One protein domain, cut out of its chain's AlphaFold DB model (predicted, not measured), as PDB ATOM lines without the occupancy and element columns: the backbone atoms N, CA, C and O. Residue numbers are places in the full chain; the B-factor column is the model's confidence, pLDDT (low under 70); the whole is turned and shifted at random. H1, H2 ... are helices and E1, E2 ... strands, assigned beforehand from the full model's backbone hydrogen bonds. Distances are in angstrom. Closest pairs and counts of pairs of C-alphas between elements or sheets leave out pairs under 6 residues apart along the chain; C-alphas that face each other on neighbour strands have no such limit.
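Overview. This is residues 2 to 9, 25 to 49, 57 to 101 and 112 to 121 of the 121 residues of an uncharacterized protein of Syncephalis pseudoplumigaleata (UniProt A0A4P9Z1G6). A twisted sheet of four parallel strands is sandwiched between two helices, the long H2 over one face and the shorter H1 over the other, in three layers. H1 covers mainly the edge strand E2, while the very short H3 sits over E3, on the same face as H2. You have 88 printed residues, with three named helices and four named strands in the chain order E1, H1, E2, H2, E3, H3, E4; across the sheet the order is E2, E1, E3, E4. The class is mixed, helices and strands, and the whole is compact but elongated, with a radius of gyration of the C-alphas of 13.9 A and spans of 42 by 26 by 22 A.

Along the chain. Find C-alpha 6 at (-31.973, -17.025, 46.466); there E1 begins, residues 6 to 9, 10.2 A long. After a cut, H1 takes residues 26 to 37, 16.4 A, and E2 residues 41 to 48, 21.9 A. Beyond the next cut, look for C-alpha 57 at (-25.947, -45.108, 62.404), from which H2 runs 36.2 A to residue 81. E3 follows at residues 89 to 96, 22.6 A, then H3 at residues 98 to 101, 5.2 A. E4, residues 116 to 120, 12.8 A, ends at C-alpha 120, (-40.768, -40.091, 51.483).

Arrangement. Start with the sheet. Beside E1, on E2, N 44 and O 8 are 2.9 A apart, within hydrogen-bond range. Between E1 and E3, find N 92 and O 9 at 2.8 A. E3 pairs in a staggered way, with E1 over residues 89 to 91 and with E4 over residues 92 to 96; N 118 and O 93 are 2.8 A apart. H1 is on the sheet at a height of 8.7 A and runs along the strands, at 6 degrees to E2 on the local plane; its closest C-alphas to E2 are Asp 35 and Val 43, 5.5 A apart. H2 is on the opposite face at a height of 7.8 A, only just along the strands, at 29.5 degrees to E1 on the local plane. Its closest C-alphas to E3 are Ile 72 and Ile 89, 7.7 A apart. H3 is on the same face as H2, but the two are apart; the closest C-alphas of H3 and E4 are Gly 100 and Leu 119, at 4.9 A. In H1 and H2 every O i to N i+4 pair is within hydrogen-bond range; H3 is too short for such a pair.

Size, cuts and confidence. The two farthest C-alphas, Pro 2 and Phe 57, are 43.3 A apart. Look for three cuts: C-alphas 9 and 25 stand 16.4 A apart, 49 and 57 15.3 A, and 101 and 112 18.4 A. Of the links printed whole, H1 to E2 and E3 to H3 are tight and H2 to E3 is short. The mean pLDDT of the printed part is 84.6; residues 2 to 4, 86, 113, 115 to 117 and 119 to 121 are under 70.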
ATOM      1  N   PRO A   2     -32.868 -11.127  35.560       57.12
ATOM      2  CA  PRO A   2     -31.825 -10.853  36.544       57.12
ATOM      3  C   PRO A   2     -31.327 -12.163  37.184       57.12
ATOM      4  O   PRO A   2     -32.092 -13.127  37.270       57.12
ATOM      5  N   PRO A   3     -30.054 -12.226  37.615       62.44
ATOM      6  CA  PRO A   3     -29.501 -13.426  38.228       62.44
ATOM      7  C   PRO A   3     -30.285 -13.793  39.501       62.44
ATOM      8  O   PRO A   3     -30.633 -12.897  40.276       62.44
ATOM      9  N   PRO A   4     -30.564 -15.089  39.733       63.62
ATOM     10  CA  PRO A   4     -31.359 -15.539  40.868       63.62
ATOM     11  C   PRO A   4     -30.742 -15.086  42.193       63.62
ATOM     12  O   PRO A   4     -29.537 -15.196  42.422       63.62
ATOM     13  N   ILE A   5     -31.590 -14.562  43.068       74.06
ATOM     14  CA  ILE A   5     -31.192 -13.923  44.324       74.06
ATOM     15  C   ILE A   5     -31.002 -15.027  45.375       74.06
ATOM     16  O   ILE A   5     -29.944 -15.185  45.992       74.06
ATOM     17  N   LYS A   6     -31.985 -15.921  45.495       84.94
ATOM     18  CA  LYS A   6     -31.973 -17.025  46.466       84.94
ATOM     19  C   LYS A   6     -31.514 -18.329  45.813       84.94
ATOM     20  O   LYS A   6     -31.580 -18.484  44.598       84.94
ATOM     21  N   ARG A   7     -31.020 -19.267  46.625       89.88
ATOM     22  CA  ARG A   7     -30.664 -20.616  46.163       89.88
ATOM     23  C   ARG A   7     -31.352 -21.664  47.024       89.88
ATOM     24  O   ARG A   7     -31.311 -21.553  48.248       89.88
ATOM     25  N   LEU A   8     -31.912 -22.673  46.373       92.00
ATOM     26  CA  LEU A   8     -32.512 -23.846  46.990       92.00
ATOM     27  C   LEU A   8     -31.667 -25.077  46.655       92.00
ATOM     28  O   LEU A   8     -31.406 -25.347  45.486       92.00
ATOM     29  N   LEU A   9     -31.221 -25.811  47.672       93.50
ATOM     30  CA  LEU A   9     -30.610 -27.126  47.512       93.50
ATOM     31  C   LEU A   9     -31.597 -28.212  47.923       93.50
ATOM     32  O   LEU A   9     -32.001 -28.270  49.082       93.50
ATOM     33  N   ASP A  25     -34.196 -40.397  37.294       92.31
ATOM     34  CA  ASP A  25     -34.345 -39.008  36.850       92.31
ATOM     35  C   ASP A  25     -35.128 -38.113  37.825       92.31
ATOM     36  O   ASP A  25     -35.121 -36.891  37.672       92.31
ATOM     37  N   PHE A  26     -35.736 -38.668  38.882       92.00
ATOM     38  CA  PHE A  26     -36.594 -37.904  39.796       92.00
ATOM     39  C   PHE A  26     -35.932 -36.640  40.383       92.00
ATOM     40  O   PHE A  26     -36.580 -35.589  40.398       92.00
ATOM     41  N   PRO A  27     -34.654 -36.654  40.825       92.88
ATOM     42  CA  PRO A  27     -33.998 -35.456  41.340       92.88
ATOM     43  C   PRO A  27     -33.882 -34.343  40.303       92.88
ATOM     44  O   PRO A  27     -34.069 -33.165  40.624       92.88
ATOM     45  N   LYS A  28     -33.593 -34.725  39.057       94.00
ATOM     46  CA  LYS A  28     -33.451 -33.809  37.932       94.00
ATOM     47  C   LYS A  28     -34.813 -33.249  37.533       94.00
ATOM     48  O   LYS A  28     -34.952 -32.031  37.436       94.00
ATOM     49  N   ASP A  29     -35.816 -34.110  37.386       94.94
ATOM     50  CA  ASP A  29     -37.178 -33.721  37.018       94.94
ATOM     51  C   ASP A  29     -37.774 -32.753  38.047       94.94
ATOM     52  O   ASP A  29     -38.319 -31.705  37.688       94.94
ATOM     53  N   LEU A  30     -37.598 -33.045  39.342       94.25
ATOM     54  CA  LEU A  30     -38.067 -32.170  40.416       94.25
ATOM     55  C   LEU A  30     -37.325 -30.829  40.423       94.25
ATOM     56  O   LEU A  30     -37.964 -29.785  40.591       94.25
ATOM     57  N   ARG A  31     -35.998 -30.824  40.219       95.44
ATOM     58  CA  ARG A  31     -35.249 -29.567  40.072       95.44
ATOM     59  C   ARG A  31     -35.819 -28.748  38.925       95.44
ATOM     60  O   ARG A  31     -36.116 -27.580  39.136       95.44
ATOM     61  N   GLU A  32     -35.937 -29.319  37.730       95.06
ATOM     62  CA  GLU A  32     -36.365 -28.588  36.533       95.06
ATOM     63  C   GLU A  32     -37.787 -28.055  36.662       95.06
ATOM     64  O   GLU A  32     -38.069 -26.927  36.253       95.06
ATOM     65  N   TYR A  33     -38.675 -28.839  37.270       95.19
ATOM     66  CA  TYR A  33     -40.021 -28.395  37.591       95.19
ATOM     67  C   TYR A  33     -40.005 -27.177  38.527       95.19
ATOM     68  O   TYR A  33     -40.645 -26.164  38.238       95.19
ATOM     69  N   LEU A  34     -39.250 -27.244  39.628       93.25
ATOM     70  CA  LEU A  34     -39.178 -26.154  40.602       93.25
ATOM     71  C   LEU A  34     -38.450 -24.923  40.057       93.25
ATOM     72  O   LEU A  34     -38.887 -23.809  40.332       93.25
ATOM     73  N   ASP A  35     -37.403 -25.097  39.257       90.25
ATOM     74  CA  ASP A  35     -36.650 -23.999  38.637       90.25
ATOM     75  C   ASP A  35     -37.543 -23.190  37.675       90.25
ATOM     76  O   ASP A  35     -37.499 -21.962  37.658       90.25
ATOM     77  N   LYS A  36     -38.456 -23.863  36.953       90.88
ATOM     78  CA  LYS A  36     -39.472 -23.207  36.108       90.88
ATOM     79  C   LYS A  36     -40.555 -22.483  36.914       90.88
ATOM     80  O   LYS A  36     -41.121 -21.504  36.432       90.88
ATOM     81  N   LYS A  37     -40.894 -22.977  38.109       92.31
ATOM     82  CA  LYS A  37     -41.992 -22.444  38.938       92.31
ATOM     83  C   LYS A  37     -41.545 -21.348  39.907       92.31
ATOM     84  O   LYS A  37     -42.336 -20.464  40.224       92.31
ATOM     85  N   LEU A  38     -40.303 -21.391  40.381       89.19
ATOM     86  CA  LEU A  38     -39.773 -20.495  41.407       89.19
ATOM     87  C   LEU A  38     -38.909 -19.394  40.786       89.19
ATOM     88  O   LEU A  38     -37.678 -19.442  40.812       89.19
ATOM     89  N   ALA A  39     -39.559 -18.356  40.258       85.12
ATOM     90  CA  ALA A  39     -38.858 -17.213  39.682       85.12
ATOM     91  C   ALA A  39     -37.879 -16.570  40.689       85.12
ATOM     92  O   ALA A  39     -38.229 -16.255  41.827       85.12
ATOM     93  N   GLY A  40     -36.631 -16.351  40.256       84.00
ATOM     94  CA  GLY A  40     -35.595 -15.702  41.070       84.00
ATOM     95  C   GLY A  40     -34.923 -16.598  42.119       84.00
ATOM     96  O   GLY A  40     -34.132 -16.088  42.924       84.00
ATOM     97  N   ILE A  41     -35.193 -17.908  42.103       88.44
ATOM     98  CA  ILE A  41     -34.529 -18.916  42.936       88.44
ATOM     99  C   ILE A  41     -33.749 -19.872  42.030       88.44
ATOM    100  O   ILE A  41     -34.318 -20.471  41.135       88.44
ATOM    101  N   GLU A  42     -32.449 -20.034  42.276       90.12
ATOM    102  CA  GLU A  42     -31.647 -21.077  41.619       90.12
ATOM    103  C   GLU A  42     -31.861 -22.398  42.358       90.12
ATOM    104  O   GLU A  42     -31.483 -22.506  43.533       90.12
ATOM    105  N   VAL A  43     -32.435 -23.400  41.693       93.25
ATOM    106  CA  VAL A  43     -32.623 -24.730  42.284       93.25
ATOM    107  C   VAL A  43     -31.458 -25.641  41.896       93.25
ATOM    108  O   VAL A  43     -31.043 -25.690  40.741       93.25
ATOM    109  N   LYS A  44     -30.904 -26.371  42.868       94.12
ATOM    110  CA  LYS A  44     -29.893 -27.414  42.643       94.12
ATOM    111  C   LYS A  44     -30.286 -28.698  43.336       94.12
ATOM    112  O   LYS A  44     -30.729 -28.663  44.479       94.12
ATOM    113  N   GLU A  45     -30.035 -29.811  42.677       93.88
ATOM    114  CA  GLU A  45     -30.127 -31.154  43.219       93.88
ATOM    115  C   GLU A  45     -28.747 -31.656  43.661       93.88
ATOM    116  O   GLU A  45     -27.713 -31.360  43.058       93.88
ATOM    117  N   LEU A  46     -28.720 -32.403  44.758       93.38
ATOM    118  CA  LEU A  46     -27.589 -33.207  45.189       93.38
ATOM    119  C   LEU A  46     -28.124 -34.562  45.629       93.38
ATOM    120  O   LEU A  46     -29.055 -34.613  46.426       93.38
ATOM    121  N   VAL A  47     -27.498 -35.639  45.174       91.12
ATOM    122  CA  VAL A  47     -27.755 -36.980  45.700       91.12
ATOM    123  C   VAL A  47     -26.622 -37.328  46.655       91.12
ATOM    124  O   VAL A  47     -25.442 -37.216  46.307       91.12
ATOM    125  N   TYR A  48     -26.977 -37.670  47.888       89.06
ATOM    126  CA  TYR A  48     -26.054 -38.272  48.831       89.06
ATOM    127  C   TYR A  48     -25.967 -39.756  48.507       89.06
ATOM    128  O   TYR A  48     -26.925 -40.484  48.738       89.06
ATOM    129  N   LEU A  49     -24.840 -40.145  47.920       75.38
ATOM    130  CA  LEU A  49     -24.483 -41.520  47.599       75.38
ATOM    131  C   LEU A  49     -23.506 -41.962  48.678       75.38
ATOM    132  O   LEU A  49     -22.361 -41.498  48.696       75.38
ATOM    133  N   PHE A  57     -25.064 -46.195  62.848       83.44
ATOM    134  CA  PHE A  57     -25.947 -45.108  62.404       83.44
ATOM    135  C   PHE A  57     -25.445 -43.719  62.846       83.44
ATOM    136  O   PHE A  57     -25.609 -42.741  62.121       83.44
ATOM    137  N   ALA A  58     -24.803 -43.621  64.015       85.56
ATOM    138  CA  ALA A  58     -24.240 -42.367  64.511       85.56
ATOM    139  C   ALA A  58     -23.081 -41.860  63.633       85.56
ATOM    140  O   ALA A  58     -22.982 -40.659  63.375       85.56
ATOM    141  N   GLU A  59     -22.248 -42.768  63.125       85.88
ATOM    142  CA  GLU A  59     -21.186 -42.430  62.172       85.88
ATOM    143  C   GLU A  59     -21.783 -41.937  60.852       85.88
ATOM    144  O   GLU A  59     -21.384 -40.878  60.374       85.88
ATOM    145  N   ALA A  60     -22.824 -42.601  60.336       85.25
ATOM    146  CA  ALA A  60     -23.521 -42.151  59.129       85.25
ATOM    147  C   ALA A  60     -24.118 -40.736  59.283       85.25
ATOM    148  O   ALA A  60     -24.040 -39.922  58.361       85.25
ATOM    149  N   VAL A  61     -24.664 -40.403  60.461       87.50
ATOM    150  CA  VAL A  61     -25.116 -39.038  60.796       87.50
ATOM    151  C   VAL A  61     -23.948 -38.048  60.743       87.50
ATOM    152  O   VAL A  61     -24.055 -37.009  60.090       87.50
ATOM    153  N   SER A  62     -22.823 -38.361  61.386       87.62
ATOM    154  CA  SER A  62     -21.645 -37.484  61.395       87.62
ATOM    155  C   SER A  62     -21.089 -37.249  59.982       87.62
ATOM    156  O   SER A  62     -20.914 -36.103  59.558       87.62
ATOM    157  N   GLU A  63     -20.908 -38.324  59.211       88.50
ATOM    158  CA  GLU A  63     -20.411 -38.286  57.833       88.50
ATOM    159  C   GLU A  63     -21.328 -37.479  56.913       88.50
ATOM    160  O   GLU A  63     -20.868 -36.623  56.148       88.50
ATOM    161  N   PHE A  64     -22.641 -37.712  56.995       89.06
ATOM    162  CA  PHE A  64     -23.609 -36.955  56.214       89.06
ATOM    163  C   PHE A  64     -23.581 -35.468  56.578       89.06
ATOM    164  O   PHE A  64     -23.620 -34.613  55.686       89.06
ATOM    165  N   CYS A  65     -23.481 -35.135  57.870       89.19
ATOM    166  CA  CYS A  65     -23.388 -33.750  58.322       89.19
ATOM    167  C   CYS A  65     -22.154 -33.055  57.735       89.19
ATOM    168  O   CYS A  65     -22.264 -31.976  57.137       89.19
ATOM    169  N   GLU A  66     -20.982 -33.685  57.834       90.50
ATOM    170  CA  GLU A  66     -19.745 -33.139  57.279       90.50
ATOM    171  C   GLU A  66     -19.847 -32.957  55.758       90.50
ATOM    172  O   GLU A  66     -19.538 -31.880  55.222       90.50
ATOM    173  N   TRP A  67     -20.347 -33.980  55.059       91.94
ATOM    174  CA  TRP A  67     -20.576 -33.938  53.619       91.94
ATOM    175  C   TRP A  67     -21.489 -32.769  53.232       91.94
ATOM    176  O   TRP A  67     -21.151 -31.975  52.341       91.94
ATOM    177  N   LEU A  68     -22.609 -32.596  53.935       91.19
ATOM    178  CA  LEU A  68     -23.588 -31.546  53.664       91.19
ATOM    179  C   LEU A  68     -22.997 -30.154  53.911       91.19
ATOM    180  O   LEU A  68     -23.097 -29.266  53.055       91.19
ATOM    181  N   LEU A  69     -22.307 -29.958  55.036       90.31
ATOM    182  CA  LEU A  69     -21.646 -28.696  55.367       90.31
ATOM    183  C   LEU A  69     -20.591 -28.320  54.321       90.31
ATOM    184  O   LEU A  69     -20.511 -27.154  53.912       90.31
ATOM    185  N   LYS A  70     -19.813 -29.289  53.830       92.56
ATOM    186  CA  LYS A  70     -18.825 -29.079  52.761       92.56
ATOM    187  C   LYS A  70     -19.495 -28.623  51.463       92.56
ATOM    188  O   LYS A  70     -19.015 -27.682  50.819       92.56
ATOM    189  N   ARG A  71     -20.640 -29.215  51.100       93.00
ATOM    190  CA  ARG A  71     -21.428 -28.816  49.919       93.00
ATOM    191  C   ARG A  71     -21.997 -27.407  50.069       93.00
ATOM    192  O   ARG A  71     -21.818 -26.591  49.162       93.00
ATOM    193  N   ILE A  72     -22.584 -27.071  51.218       89.69
ATOM    194  CA  ILE A  72     -23.104 -25.722  51.496       89.69
ATOM    195  C   ILE A  72     -21.976 -24.682  51.420       89.69
ATOM    196  O   ILE A  72     -22.119 -23.661  50.738       89.69
ATOM    197  N   LYS A  73     -20.821 -24.944  52.047       90.31
ATOM    198  CA  LYS A  73     -19.637 -24.068  51.978       90.31
ATOM    199  C   LYS A  73     -19.166 -23.864  50.534       90.31
ATOM    200  O   LYS A  73     -18.929 -22.722  50.131       90.31
ATOM    201  N   LYS A  74     -19.105 -24.930  49.721       91.19
ATOM    202  CA  LYS A  74     -18.773 -24.842  48.286       91.19
ATOM    203  C   LYS A  74     -19.754 -23.933  47.539       91.19
ATOM    204  O   LYS A  74     -19.325 -23.051  46.798       91.19
ATOM    205  N   GLN A  75     -21.059 -24.079  47.773       88.69
ATOM    206  CA  GLN A  75     -22.077 -23.234  47.138       88.69
ATOM    207  C   GLN A  75     -21.965 -21.760  47.557       88.69
ATOM    208  O   GLN A  75     -22.068 -20.878  46.699       88.69
ATOM    209  N   ARG A  76     -21.682 -21.480  48.839       87.75
ATOM    210  CA  ARG A  76     -21.406 -20.118  49.335       87.75
ATOM    211  C   ARG A  76     -20.169 -19.514  48.666       87.75
ATOM    212  O   ARG A  76     -20.217 -18.360  48.243       87.75
ATOM    213  N   ARG A  77     -19.090 -20.293  48.506       89.44
ATOM    214  CA  ARG A  77     -17.870 -19.853  47.805       89.44
ATOM    215  C   ARG A  77     -18.159 -19.479  46.349       89.44
ATOM    216  O   ARG A  77     -17.721 -18.423  45.908       89.44
ATOM    217  N   ILE A  78     -18.955 -20.287  45.645       86.56
ATOM    218  CA  ILE A  78     -19.380 -20.009  44.262       86.56
ATOM    219  C   ILE A  78     -20.178 -18.696  44.179       86.56
ATOM    220  O   ILE A  78     -19.888 -17.874  43.314       86.56
ATOM    221  N   LYS A  79     -21.145 -18.450  45.085       82.06
ATOM    222  CA  LYS A  79     -21.893 -17.170  45.105       82.06
ATOM    223  C   LYS A  79     -20.961 -15.978  45.336       82.06
ATOM    224  O   LYS A  79     -21.064 -14.986  44.619       82.06
ATOM    225  N   LYS A  80     -20.018 -16.102  46.281       84.88
ATOM    226  CA  LYS A  80     -19.026 -15.056  46.580       84.88
ATOM    227  C   LYS A  80     -18.150 -14.740  45.364       84.88
ATOM    228  O   LYS A  80     -17.954 -13.571  45.052       84.88
ATOM    229  N   GLN A  81     -17.662 -15.762  44.658       84.62
ATOM    230  CA  GLN A  81     -16.813 -15.583  43.475       84.62
ATOM    231  C   GLN A  81     -17.560 -14.907  42.317       84.62
ATOM    232  O   GLN A  81     -16.987 -14.080  41.618       84.62
ATOM    233  N   ARG A  82     -18.861 -15.183  42.169       82.44
ATOM    234  CA  ARG A  82     -19.734 -14.532  41.178       82.44
ATOM    235  C   ARG A  82     -20.234 -13.143  41.609       82.44
ATOM    236  O   ARG A  82     -21.128 -12.611  40.961       82.44
ATOM    237  N   ARG A  83     -19.702 -12.576  42.704       79.06
ATOM    238  CA  ARG A  83     -20.125 -11.290  43.301       79.06
ATOM    239  C   ARG A  83     -21.641 -11.197  43.539       79.06
ATOM    240  O   ARG A  83     -22.216 -10.113  43.523       79.06
ATOM    241  N   MET A  84     -22.294 -12.335  43.775       74.94
ATOM    242  CA  MET A  84     -23.713 -12.367  44.117       74.94
ATOM    243  C   MET A  84     -23.903 -11.907  45.565       74.94
ATOM    244  O   MET A  84     -23.018 -12.096  46.407       74.94
ATOM    245  N   LYS A  85     -25.075 -11.342  45.870       74.94
ATOM    246  CA  LYS A  85     -25.461 -10.978  47.239       74.94
ATOM    247  C   LYS A  85     -25.328 -12.189  48.181       74.94
ATOM    248  O   LYS A  85     -25.465 -13.346  47.766       74.94
ATOM    249  N   LYS A  86     -25.049 -11.922  49.465       69.38
ATOM    250  CA  LYS A  86     -24.972 -12.928  50.550       69.38
ATOM    251  C   LYS A  86     -26.362 -13.473  50.921       69.38
ATOM    252  O   LYS A  86     -26.705 -13.582  52.092       69.38
ATOM    253  N   ASP A  87     -27.168 -13.813  49.926       72.25
ATOM    254  CA  ASP A  87     -28.515 -14.310  50.159       72.25
ATOM    255  C   ASP A  87     -28.480 -15.740  50.702       72.25
ATOM    256  O   ASP A  87     -27.603 -16.529  50.298       72.25
ATOM    257  N   PRO A  88     -29.441 -16.089  51.576       78.81
ATOM    258  CA  PRO A  88     -29.501 -17.389  52.220       78.81
ATOM    259  C   PRO A  88     -29.562 -18.526  51.195       78.81
ATOM    260  O   PRO A  88     -30.148 -18.417  50.114       78.81
ATOM    261  N   ILE A  89     -28.902 -19.625  51.556       87.44
ATOM    262  CA  ILE A  89     -29.014 -20.902  50.863       87.44
ATOM    263  C   ILE A  89     -29.990 -21.736  51.677       87.44
ATOM    264  O   ILE A  89     -29.686 -22.072  52.821       87.44
ATOM    265  N   HIS A  90     -31.135 -22.046  51.086       89.44
ATOM    266  CA  HIS A  90     -32.126 -22.931  51.676       89.44
ATOM    267  C   HIS A  90     -31.779 -24.373  51.331       89.44
ATOM    268  O   HIS A  90     -31.362 -24.659  50.209       89.44
ATOM    269  N   VAL A  91     -31.937 -25.271  52.297       91.44
ATOM    270  CA  VAL A  91     -31.651 -26.698  52.132       91.44
ATOM    271  C   VAL A  91     -32.902 -27.477  52.506       91.44
ATOM    272  O   VAL A  91     -33.435 -27.287  53.602       91.44
ATOM    273  N   ILE A  92     -33.352 -28.326  51.587       92.00
ATOM    274  CA  ILE A  92     -34.437 -29.284  51.784       92.00
ATOM    275  C   ILE A  92     -33.836 -30.681  51.721       92.00
ATOM    276  O   ILE A  92     -33.195 -31.033  50.731       92.00
ATOM    277  N   LEU A  93     -34.045 -31.461  52.778       92.25
ATOM    278  CA  LEU A  93     -33.667 -32.870  52.817       92.25
ATOM    279  C   LEU A  93     -34.842 -33.721  52.328       92.25
ATOM    280  O   LEU A  93     -35.959 -33.570  52.820       92.25
ATOM    281  N   LEU A  94     -34.580 -34.596  51.364       91.81
ATOM    282  CA  LEU A  94     -35.530 -35.515  50.744       91.81
ATOM    283  C   LEU A  94     -35.028 -36.932  51.017       91.81
ATOM    284  O   LEU A  94     -34.164 -37.437  50.304       91.81
ATOM    285  N   GLY A  95     -35.499 -37.537  52.104       89.19
ATOM    286  CA  GLY A  95     -35.035 -38.855  52.523       89.19
ATOM    287  C   GLY A  95     -36.027 -39.952  52.165       89.19
ATOM    288  O   GLY A  95     -37.208 -39.815  52.472       89.19
ATOM    289  N   HIS A  96     -35.534 -41.035  51.562       86.00
ATOM    290  CA  HIS A  96     -36.308 -42.248  51.291       86.00
ATOM    291  C   HIS A  96     -36.014 -43.320  52.344       86.00
ATOM    292  O   HIS A  96     -34.844 -43.607  52.620       86.00
ATOM    293  N   SER A  97     -37.053 -43.935  52.916       84.38
ATOM    294  CA  SER A  97     -36.919 -45.011  53.912       84.38
ATOM    295  C   SER A  97     -35.939 -44.629  55.048       84.38
ATOM    296  O   SER A  97     -36.089 -43.573  55.669       84.38
ATOM    297  N   MET A  98     -34.895 -45.427  55.313       84.81
ATOM    298  CA  MET A  98     -33.865 -45.136  56.326       84.81
ATOM    299  C   MET A  98     -33.150 -43.787  56.109       84.81
ATOM    300  O   MET A  98     -32.784 -43.122  57.080       84.81
ATOM    301  N   GLY A  99     -33.020 -43.321  54.863       85.25
ATOM    302  CA  GLY A  99     -32.478 -41.993  54.552       85.25
ATOM    303  C   GLY A  99     -33.334 -40.856  55.117       85.25
ATOM    304  O   GLY A  99     -32.821 -39.793  55.475       85.25
ATOM    305  N   GLY A 100     -34.636 -41.094  55.287       87.75
ATOM    306  CA  GLY A 100     -35.555 -40.202  55.990       87.75
ATOM    307  C   GLY A 100     -35.218 -40.037  57.472       87.75
ATOM    308  O   GLY A 100     -35.243 -38.920  57.992       87.75
ATOM    309  N   LEU A 101     -34.840 -41.127  58.149       87.69
ATOM    310  CA  LEU A 101     -34.409 -41.093  59.552       87.69
ATOM    311  C   LEU A 101     -33.090 -40.334  59.713       87.69
ATOM    312  O   LEU A 101     -32.972 -39.500  60.613       87.69
ATOM    313  N   SER A 112     -31.145 -24.618  62.586       71.69
ATOM    314  CA  SER A 112     -30.813 -23.273  62.086       71.69
ATOM    315  C   SER A 112     -30.214 -23.260  60.672       71.69
ATOM    316  O   SER A 112     -30.186 -22.213  60.025       71.69
ATOM    317  N   LEU A 113     -29.725 -24.404  60.183       65.81
ATOM    318  CA  LEU A 113     -29.085 -24.539  58.873       65.81
ATOM    319  C   LEU A 113     -30.018 -25.124  57.807       65.81
ATOM    320  O   LEU A 113     -29.704 -25.036  56.618       65.81
ATOM    321  N   LEU A 114     -31.141 -25.716  58.217       73.31
ATOM    322  CA  LEU A 114     -32.024 -26.499  57.361       73.31
ATOM    323  C   LEU A 114     -33.412 -25.878  57.296       73.31
ATOM    324  O   LEU A 114     -33.966 -25.448  58.302       73.31
ATOM    325  N   SER A 115     -33.972 -25.812  56.089       69.00
ATOM    326  CA  SER A 115     -35.259 -25.153  55.856       69.00
ATOM    327  C   SER A 115     -36.434 -26.128  55.905       69.00
ATOM    328  O   SER A 115     -37.522 -25.718  56.295       69.00
ATOM    329  N   LEU A 116     -36.235 -27.397  55.529       69.25
ATOM    330  CA  LEU A 116     -37.281 -28.423  55.560       69.25
ATOM    331  C   LEU A 116     -36.675 -29.832  55.470       69.25
ATOM    332  O   LEU A 116     -35.654 -30.027  54.811       69.25
ATOM    333  N   THR A 117     -37.332 -30.815  56.084       65.88
ATOM    334  CA  THR A 117     -37.084 -32.245  55.836       65.88
ATOM    335  C   THR A 117     -38.391 -32.894  55.411       65.88
ATOM    336  O   THR A 117     -39.390 -32.757  56.113       65.88
ATOM    337  N   ILE A 118     -38.383 -33.586  54.277       70.44
ATOM    338  CA  ILE A 118     -39.503 -34.390  53.790       70.44
ATOM    339  C   ILE A 118     -39.075 -35.855  53.866       70.44
ATOM    340  O   ILE A 118     -38.050 -36.244  53.299       70.44
ATOM    341  N   LEU A 119     -39.864 -36.647  54.591       65.69
ATOM    342  CA  LEU A 119     -39.788 -38.102  54.565       65.69
ATOM    343  C   LEU A 119     -40.661 -38.598  53.410       65.69
ATOM    344  O   LEU A 119     -41.871 -38.385  53.431       65.69
ATOM    345  N   ALA A 120     -40.051 -39.246  52.424       58.03
ATOM    346  CA  ALA A 120     -40.768 -40.091  51.483       58.03
ATOM    347  C   ALA A 120     -40.700 -41.528  52.023       58.03
ATOM    348  O   ALA A 120     -39.604 -42.081  52.172       58.03
ATOM    349  N   CYS A 121     -41.856 -42.068  52.410       48.59
ATOM    350  CA  CYS A 121     -42.007 -43.469  52.800       48.59
ATOM    351  C   CYS A 121     -41.849 -44.380  51.586       48.59
ATOM    352  O   CYS A 121     -42.417 -44.024  50.529       48.59
TER     353      CYS A 121